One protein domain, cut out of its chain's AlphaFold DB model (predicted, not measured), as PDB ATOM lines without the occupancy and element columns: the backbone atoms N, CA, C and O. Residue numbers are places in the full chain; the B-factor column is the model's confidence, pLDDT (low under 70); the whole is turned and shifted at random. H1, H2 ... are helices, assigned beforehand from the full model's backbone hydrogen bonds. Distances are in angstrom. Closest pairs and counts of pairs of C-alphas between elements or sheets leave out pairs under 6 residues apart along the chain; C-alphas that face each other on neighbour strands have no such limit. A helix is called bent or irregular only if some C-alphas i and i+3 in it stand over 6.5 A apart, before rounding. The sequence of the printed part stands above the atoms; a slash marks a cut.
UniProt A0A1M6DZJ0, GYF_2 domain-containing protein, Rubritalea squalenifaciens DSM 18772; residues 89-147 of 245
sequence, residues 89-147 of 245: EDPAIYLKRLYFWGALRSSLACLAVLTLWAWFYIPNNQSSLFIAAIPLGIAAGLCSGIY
ATOM      1  N   GLU A  89       6.498 -27.415 -49.443       62.69
ATOM      2  CA  GLU A  89       5.770 -28.043 -48.355       62.69
ATOM      3  C   GLU A  89       5.370 -26.888 -47.451       62.69
ATOM      4  O   GLU A  89       6.232 -26.135 -46.988       62.69
ATOM      5  N   ASP A  90       4.057 -26.679 -47.337       78.88
ATOM      6  CA  ASP A  90       3.477 -25.570 -46.601       78.88
ATOM      7  C   ASP A  90       4.249 -25.429 -45.280       78.88
ATOM      8  O   ASP A  90       4.351 -26.412 -44.536       78.88
ATOM      9  N   PRO A  91       4.855 -24.263 -44.988       78.56
ATOM     10  CA  PRO A  91       5.677 -24.084 -43.795       78.56
ATOM     11  C   PRO A  91       4.918 -24.461 -42.512       78.56
ATOM     12  O   PRO A  91       5.539 -24.862 -41.523       78.56
ATOM     13  N   ALA A  92       3.580 -24.441 -42.537       79.81
ATOM     14  CA  ALA A  92       2.747 -24.958 -41.460       79.81
ATOM     15  C   ALA A  92       2.933 -26.468 -41.205       79.81
ATOM     16  O   ALA A  92       2.887 -26.901 -40.053       79.81
ATOM     17  N   ILE A  93       3.157 -27.284 -42.239       81.00
ATOM     18  CA  ILE A  93       3.405 -28.730 -42.120       81.00
ATOM     19  C   ILE A  93       4.761 -28.981 -41.451       81.00
ATOM     20  O   ILE A  93       4.849 -29.808 -40.537       81.00
ATOM     21  N   TYR A  94       5.798 -28.233 -41.839       79.19
ATOM     22  CA  TYR A  94       7.124 -28.355 -41.228       79.19
ATOM     23  C   TYR A  94       7.103 -27.956 -39.748       79.19
ATOM     24  O   TYR A  94       7.583 -28.705 -38.894       79.19
ATOM     25  N   LEU A  95       6.467 -26.824 -39.425       81.00
ATOM     26  CA  LEU A  95       6.322 -26.362 -38.043       81.00
ATOM     27  C   LEU A  95       5.534 -27.367 -37.197       81.00
ATOM     28  O   LEU A  95       5.975 -27.706 -36.101       81.00
ATOM     29  N   LYS A  96       4.432 -27.930 -37.710       84.12
ATOM     30  CA  LYS A  96       3.677 -28.981 -37.001       84.12
ATOM     31  C   LYS A  96       4.551 -30.189 -36.672       84.12
ATOM     32  O   LYS A  96       4.486 -30.706 -35.557       84.12
ATOM     33  N   ARG A  97       5.391 -30.624 -37.616       83.31
ATOM     34  CA  ARG A  97       6.293 -31.762 -37.408       83.31
ATOM     35  C   ARG A  97       7.366 -31.436 -36.368       83.31
ATOM     36  O   ARG A  97       7.623 -32.263 -35.497       83.31
ATOM     37  N   LEU A  98       7.943 -30.237 -36.422       83.00
ATOM     38  CA  LEU A  98       8.969 -29.796 -35.477       83.00
ATOM     39  C   LEU A  98       8.419 -29.690 -34.045       83.00
ATOM     40  O   LEU A  98       8.988 -30.281 -33.128       83.00
ATOM     41  N   TYR A  99       7.267 -29.033 -33.866       86.06
ATOM     42  CA  TYR A  99       6.605 -28.912 -32.563       86.06
ATOM     43  C   TYR A  99       6.229 -30.276 -31.974       86.06
ATOM     44  O   TYR A  99       6.430 -30.503 -30.781       86.06
ATOM     45  N   PHE A 100       5.738 -31.207 -32.799       88.50
ATOM     46  CA  PHE A 100       5.395 -32.555 -32.348       88.50
ATOM     47  C   PHE A 100       6.611 -33.299 -31.776       88.50
ATOM     48  O   PHE A 100       6.548 -33.842 -30.671       88.50
ATOM     49  N   TRP A 101       7.747 -33.284 -32.482       86.38
ATOM     50  CA  TRP A 101       8.969 -33.941 -32.005       86.38
ATOM     51  C   TRP A 101       9.588 -33.239 -30.791       86.38
ATOM     52  O   TRP A 101      10.105 -33.920 -29.901       86.38
ATOM     53  N   GLY A 102       9.510 -31.907 -30.722       86.62
ATOM     54  CA  GLY A 102       9.947 -31.134 -29.558       86.62
ATOM     55  C   GLY A 102       9.143 -31.478 -28.300       86.62
ATOM     56  O   GLY A 102       9.721 -31.809 -27.260       86.62
ATOM     57  N   ALA A 103       7.812 -31.501 -28.408       84.62
ATOM     58  CA  ALA A 103       6.923 -31.879 -27.309       84.62
ATOM     59  C   ALA A 103       7.143 -33.336 -26.861       84.62
ATOM     60  O   ALA A 103       7.194 -33.617 -25.659       84.62
ATOM     61  N   LEU A 104       7.344 -34.256 -27.812       89.31
ATOM     62  CA  LEU A 104       7.599 -35.667 -27.514       89.31
ATOM     63  C   LEU A 104       8.917 -35.866 -26.755       89.31
ATOM     64  O   LEU A 104       8.942 -36.564 -25.742       89.31
ATOM     65  N   ARG A 105      10.008 -35.230 -27.202       86.56
ATOM     66  CA  ARG A 105      11.315 -35.319 -26.527       86.56
ATOM     67  C   ARG A 105      11.267 -34.757 -25.111       86.56
ATOM     68  O   ARG A 105      11.794 -35.380 -24.196       86.56
ATOM     69  N   SER A 106      10.596 -33.623 -24.938       82.25
ATOM     70  CA  SER A 106      10.451 -32.970 -23.633       82.25
ATOM     71  C   SER A 106       9.649 -33.841 -22.667       82.25
ATOM     72  O   SER A 106      10.053 -34.044 -21.526       82.25
ATOM     73  N   SER A 107       8.568 -34.456 -23.155       87.19
ATOM     74  CA  SER A 107       7.756 -35.388 -22.365       87.19
ATOM     75  C   SER A 107       8.542 -36.639 -21.956       87.19
ATOM     76  O   SER A 107       8.484 -37.052 -20.799       87.19
ATOM     77  N   LEU A 108       9.323 -37.221 -22.875       88.31
ATOM     78  CA  LEU A 108      10.178 -38.377 -22.580       88.31
ATOM     79  C   LEU A 108      11.284 -38.042 -21.571       88.31
ATOM     80  O   LEU A 108      11.556 -38.846 -20.682       88.31
ATOM     81  N   ALA A 109      11.884 -36.852 -21.667       88.06
ATOM     82  CA  ALA A 109      12.879 -36.387 -20.705       88.06
ATOM     83  C   ALA A 109      12.274 -36.229 -19.300       88.06
ATOM     84  O   ALA A 109      12.852 -36.721 -18.331       88.06
ATOM     85  N   CYS A 110      11.082 -35.631 -19.185       85.81
ATOM     86  CA  CYS A 110      10.368 -35.531 -17.908       85.81
ATOM     87  C   CYS A 110      10.072 -36.909 -17.305       85.81
ATOM     88  O   CYS A 110      10.301 -37.115 -16.115       85.81
ATOM     89  N   LEU A 111       9.613 -37.870 -18.114       86.38
ATOM     90  CA  LEU A 111       9.374 -39.234 -17.640       86.38
ATOM     91  C   LEU A 111      10.658 -39.896 -17.135       86.38
ATOM     92  O   LEU A 111      10.632 -40.505 -16.071       86.38
ATOM     93  N   ALA A 112      11.780 -39.738 -17.842       87.81
ATOM     94  CA  ALA A 112      13.068 -40.286 -17.418       87.81
ATOM     95  C   ALA A 112      13.560 -39.680 -16.091       87.81
ATOM     96  O   ALA A 112      14.089 -40.389 -15.238       87.81
ATOM     97  N   VAL A 113      13.362 -38.375 -15.885       88.12
ATOM     98  CA  VAL A 113      13.710 -37.718 -14.615       88.12
ATOM     99  C   VAL A 113      12.816 -38.218 -13.480       88.12
ATOM    100  O   VAL A 113      13.321 -38.522 -12.402       88.12
ATOM    101  N   LEU A 114      11.509 -38.358 -13.715       83.75
ATOM    102  CA  LEU A 114      10.572 -38.851 -12.703       83.75
ATOM    103  C   LEU A 114      10.831 -40.314 -12.329       83.75
ATOM    104  O   LEU A 114      10.742 -40.660 -11.152       83.75
ATOM    105  N   THR A 115      11.181 -41.168 -13.295       83.75
ATOM    106  CA  THR A 115      11.515 -42.572 -13.014       83.75
ATOM    107  C   THR A 115      12.813 -42.694 -12.226       83.75
ATOM    108  O   THR A 115      12.859 -43.460 -11.265       83.75
ATOM    109  N   LEU A 116      13.841 -41.912 -12.569       84.25
ATOM    110  CA  LEU A 116      15.083 -41.861 -11.792       84.25
ATOM    111  C   LEU A 116      14.842 -41.304 -10.386       84.25
ATOM    112  O   LEU A 116      15.317 -41.881  -9.412       84.25
ATOM    113  N   TRP A 117      14.069 -40.226 -10.255       87.94
ATOM    114  CA  TRP A 117      13.736 -39.653  -8.951       87.94
ATOM    115  C   TRP A 117      13.001 -40.663  -8.060       87.94
ATOM    116  O   TRP A 117      13.398 -40.869  -6.914       87.94
ATOM    117  N   ALA A 118      11.999 -41.361  -8.605       80.88
ATOM    118  CA  ALA A 118      11.274 -42.410  -7.892       80.88
ATOM    119  C   ALA A 118      12.193 -43.567  -7.466       80.88
ATOM    120  O   ALA A 118      12.048 -44.081  -6.358       80.88
ATOM    121  N   TRP A 119      13.161 -43.943  -8.309       81.25
ATOM    122  CA  TRP A 119      14.147 -44.978  -7.987       81.25
ATOM    123  C   TRP A 119      15.016 -44.595  -6.783       81.25
ATOM    124  O   TRP A 119      15.279 -45.435  -5.926       81.25
ATOM    125  N   PHE A 120      15.474 -43.343  -6.708       82.06
ATOM    126  CA  PHE A 120      16.371 -42.896  -5.637       82.06
ATOM    127  C   PHE A 120      15.653 -42.580  -4.321       82.06
ATOM    128  O   PHE A 120      16.229 -42.802  -3.257       82.06
ATOM    129  N   TYR A 121      14.426 -42.055  -4.374       79.38
ATOM    130  CA  TYR A 121      13.754 -41.504  -3.190       79.38
ATOM    131  C   TYR A 121      12.699 -42.412  -2.558       79.38
ATOM    132  O   TYR A 121      12.304 -42.155  -1.422       79.38
ATOM    133  N   ILE A 122      12.235 -43.466  -3.237       77.31
ATOM    134  CA  ILE A 122      11.284 -44.409  -2.638       77.31
ATOM    135  C   ILE A 122      12.084 -45.538  -1.970       77.31
ATOM    136  O   ILE A 122      12.658 -46.373  -2.672       77.31
ATOM    137  N   PRO A 123      12.148 -45.598  -0.624       72.62
ATOM    138  CA  PRO A 123      12.880 -46.648   0.071       72.62
ATOM    139  C   PRO A 123      12.329 -48.030  -0.296       72.62
ATOM    140  O   PRO A 123      11.122 -48.231  -0.447       72.62
ATOM    141  N   ASN A 124      13.252 -48.982  -0.412       64.44
ATOM    142  CA  ASN A 124      13.163 -50.272  -1.109       64.44
ATOM    143  C   ASN A 124      12.052 -51.249  -0.650       64.44
ATOM    144  O   ASN A 124      12.016 -52.387  -1.106       64.44
ATOM    145  N   ASN A 125      11.160 -50.847   0.259       57.00
ATOM    146  CA  ASN A 125      10.186 -51.725   0.908       57.00
ATOM    147  C   ASN A 125       8.717 -51.494   0.476       57.00
ATOM    148  O   ASN A 125       7.833 -52.173   0.988       57.00
ATOM    149  N   GLN A 126       8.428 -50.568  -0.458       58.66
ATOM    150  CA  GLN A 126       7.071 -50.338  -1.017       58.66
ATOM    151  C   GLN A 126       7.015 -50.205  -2.559       58.66
ATOM    152  O   GLN A 126       6.022 -49.755  -3.132       58.66
ATOM    153  N   SER A 127       8.062 -50.626  -3.268       57.12
ATOM    154  CA  SER A 127       8.232 -50.430  -4.718       57.12
ATOM    155  C   SER A 127       7.243 -51.204  -5.613       57.12
ATOM    156  O   SER A 127       7.072 -50.846  -6.777       57.12
ATOM    157  N   SER A 128       6.530 -52.215  -5.101       57.25
ATOM    158  CA  SER A 128       5.627 -53.049  -5.914       57.25
ATOM    159  C   SER A 128       4.341 -52.343  -6.367       57.25
ATOM    160  O   SER A 128       3.845 -52.638  -7.454       57.25
ATOM    161  N   LEU A 129       3.814 -51.383  -5.597       57.72
ATOM    162  CA  LEU A 129       2.575 -50.668  -5.949       57.72
ATOM    163  C   LEU A 129       2.801 -49.523  -6.949       57.72
ATOM    164  O   LEU A 129       1.931 -49.241  -7.770       57.72
ATOM    165  N   PHE A 130       3.982 -48.898  -6.941       57.00
ATOM    166  CA  PHE A 130       4.299 -47.796  -7.856       57.00
ATOM    167  C   PHE A 130       4.653 -48.270  -9.270       57.00
ATOM    168  O   PHE A 130       4.266 -47.621 -10.243       57.00
ATOM    169  N   ILE A 131       5.303 -49.431  -9.411       57.78
ATOM    170  CA  ILE A 131       5.643 -50.001 -10.728       57.78
ATOM    171  C   ILE A 131       4.372 -50.334 -11.538       57.78
ATOM    172  O   ILE A 131       4.375 -50.218 -12.763       57.78
ATOM    173  N   ALA A 132       3.254 -50.650 -10.873       56.47
ATOM    174  CA  ALA A 132       1.973 -50.923 -11.528       56.47
ATOM    175  C   ALA A 132       1.195 -49.660 -11.967       56.47
ATOM    176  O   ALA A 132       0.348 -49.748 -12.855       56.47
ATOM    177  N   ALA A 133       1.471 -48.484 -11.389       57.62
ATOM    178  CA  ALA A 133       0.729 -47.248 -11.677       57.62
ATOM    179  C   ALA A 133       1.291 -46.446 -12.870       57.62
ATOM    180  O   ALA A 133       0.561 -45.699 -13.525       57.62
ATOM    181  N   ILE A 134       2.576 -46.624 -13.195       60.00
ATOM    182  CA  ILE A 134       3.265 -45.910 -14.284       60.00
ATOM    183  C   ILE A 134       2.668 -46.218 -15.680       60.00
ATOM    184  O   ILE A 134       2.459 -45.275 -16.449       60.00
ATOM    185  N   PRO A 135       2.300 -47.471 -16.028       57.62
ATOM    186  CA  PRO A 135       1.678 -47.774 -17.319       57.62
ATOM    187  C   PRO A 135       0.320 -47.083 -17.537       57.62
ATOM    188  O   PRO A 135      -0.001 -46.711 -18.665       57.62
ATOM    189  N   LEU A 136      -0.462 -46.851 -16.474       57.00
ATOM    190  CA  LEU A 136      -1.783 -46.208 -16.561       57.00
ATOM    191  C   LEU A 136      -1.686 -44.698 -16.825       57.00
ATOM    192  O   LEU A 136      -2.460 -44.164 -17.620       57.00
ATOM    193  N   GLY A 137      -0.700 -44.020 -16.226       59.59
ATOM    194  CA  GLY A 137      -0.430 -42.604 -16.500       59.59
ATOM    195  C   GLY A 137       0.073 -42.364 -17.929       59.59
ATOM    196  O   GLY A 137      -0.348 -41.413 -18.588       59.59
ATOM    197  N   ILE A 138       0.915 -43.269 -18.442       59.03
ATOM    198  CA  ILE A 138       1.433 -43.209 -19.818       59.03
ATOM    199  C   ILE A 138       0.320 -43.495 -20.840       59.03
ATOM    200  O   ILE A 138       0.232 -42.795 -21.851       59.03
ATOM    201  N   ALA A 139      -0.573 -44.454 -20.568       55.62
ATOM    202  CA  ALA A 139      -1.728 -44.733 -21.426       55.62
ATOM    203  C   ALA A 139      -2.689 -43.530 -21.521       55.62
ATOM    204  O   ALA A 139      -3.131 -43.178 -22.615       55.62
ATOM    205  N   ALA A 140      -2.948 -42.837 -20.406       57.25
ATOM    206  CA  ALA A 140      -3.787 -41.636 -20.397       57.25
ATOM    207  C   ALA A 140      -3.144 -40.453 -21.152       57.25
ATOM    208  O   ALA A 140      -3.831 -39.738 -21.886       57.25
ATOM    209  N   GLY A 141      -1.824 -40.275 -21.025       58.88
ATOM    210  CA  GLY A 141      -1.075 -39.232 -21.733       58.88
ATOM    211  C   GLY A 141      -1.008 -39.457 -23.247       58.88
ATOM    212  O   GLY A 141      -1.267 -38.533 -24.018       58.88
ATOM    213  N   LEU A 142      -0.745 -40.688 -23.695       53.34
ATOM    214  CA  LEU A 142      -0.664 -41.013 -25.125       53.34
ATOM    215  C   LEU A 142      -2.027 -40.931 -25.836       53.34
ATOM    216  O   LEU A 142      -2.078 -40.509 -26.990       53.34
ATOM    217  N   CYS A 143      -3.138 -41.224 -25.150       48.78
ATOM    218  CA  CYS A 143      -4.481 -41.021 -25.709       48.78
ATOM    219  C   CYS A 143      -4.844 -39.537 -25.916       48.78
ATOM    220  O   CYS A 143      -5.691 -39.236 -26.753       48.78
ATOM    221  N   SER A 144      -4.192 -38.601 -25.214       49.94
ATOM    222  CA  SER A 144      -4.433 -37.158 -25.382       49.94
ATOM    223  C   SER A 144      -3.706 -36.535 -26.585       49.94
ATOM    224  O   SER A 144      -4.116 -35.483 -27.070       49.94
ATOM    225  N   GLY A 145      -2.664 -37.196 -27.106       45.94
ATOM    226  CA  GLY A 145      -1.857 -36.715 -28.238       45.94
ATOM    227  C   GLY A 145      -2.370 -37.123 -29.624       45.94
ATOM    228  O   GLY A 145      -1.813 -36.690 -30.630       45.94
ATOM    229  N   ILE A 146      -3.425 -37.943 -29.694       46.19
ATOM    230  CA  ILE A 146      -4.025 -38.428 -30.944       46.19
ATOM    231  C   ILE A 146      -5.507 -38.028 -30.963       46.19
ATOM    232  O   ILE A 146      -6.375 -38.887 -30.870       46.19
ATOM    233  N   TYR A 147      -5.842 -36.736 -31.045       42.16
ATOM    234  CA  TYR A 147      -7.244 -36.345 -31.256       42.16
ATOM    235  C   TYR A 147      -7.395 -35.128 -32.174       42.16
ATOM    236  O   TYR A 147      -6.900 -34.037 -31.900       42.16
TER     237      TYR A 147
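This is residues 89 to 147 of the 245 residues of the protein "GYF_2 domain-containing protein" of Rubritalea squalenifaciens DSM 18772 (UniProt A0A1M6DZJ0). The model is a long, narrow U with two unequal arms: the long helix H1 runs nearly the whole length, and after a tight turn the shorter helix H2 folds back beside its later part, with a gap between the two. The first residues, 89 to 99, of which 91 to 99 belong to H1, stick out beyond the reach of H2. The printed part has 59 residues with two named helices, H1 then H2, and no named strand; its class is all helix. It is only just extended, close to loose, with a radius of gyration of the C-alphas of 16.0 A, and a rod in outline, spanning 55 by 21 by 8 A.

H1 holds residues 91 to 121 and measures 44.9 A from C-alpha 91 at (5.677, -24.084, -43.795) to C-alpha 121 at (13.754, -41.504, -3.190). H2 holds residues 127 to 144 and measures 27.6 A, ending with C-alpha 144 at (-4.433, -37.158, -25.382). H2 is irregular, but only just: C-alphas 132 and 135 are 6.6 A apart.

H1 and H2 are near each other, with no pair of C-alphas within 8 A but 9 pairs within 10 A. A tight link of 5 residues joins them. In H1 every O i to N i+4 pair is within hydrogen-bond range; in H2 8 of 14 are.

The C-alphas farthest apart, those of Glu 89 and Asn 125, are 54.8 A apart. Residues 89 to 99 stand free; the body without them spans 39 by 18 by 7 A. The printed part has no cut. The mean pLDDT of the printed part is 71.8, with residue 89 and residues 124 to 147 under 70.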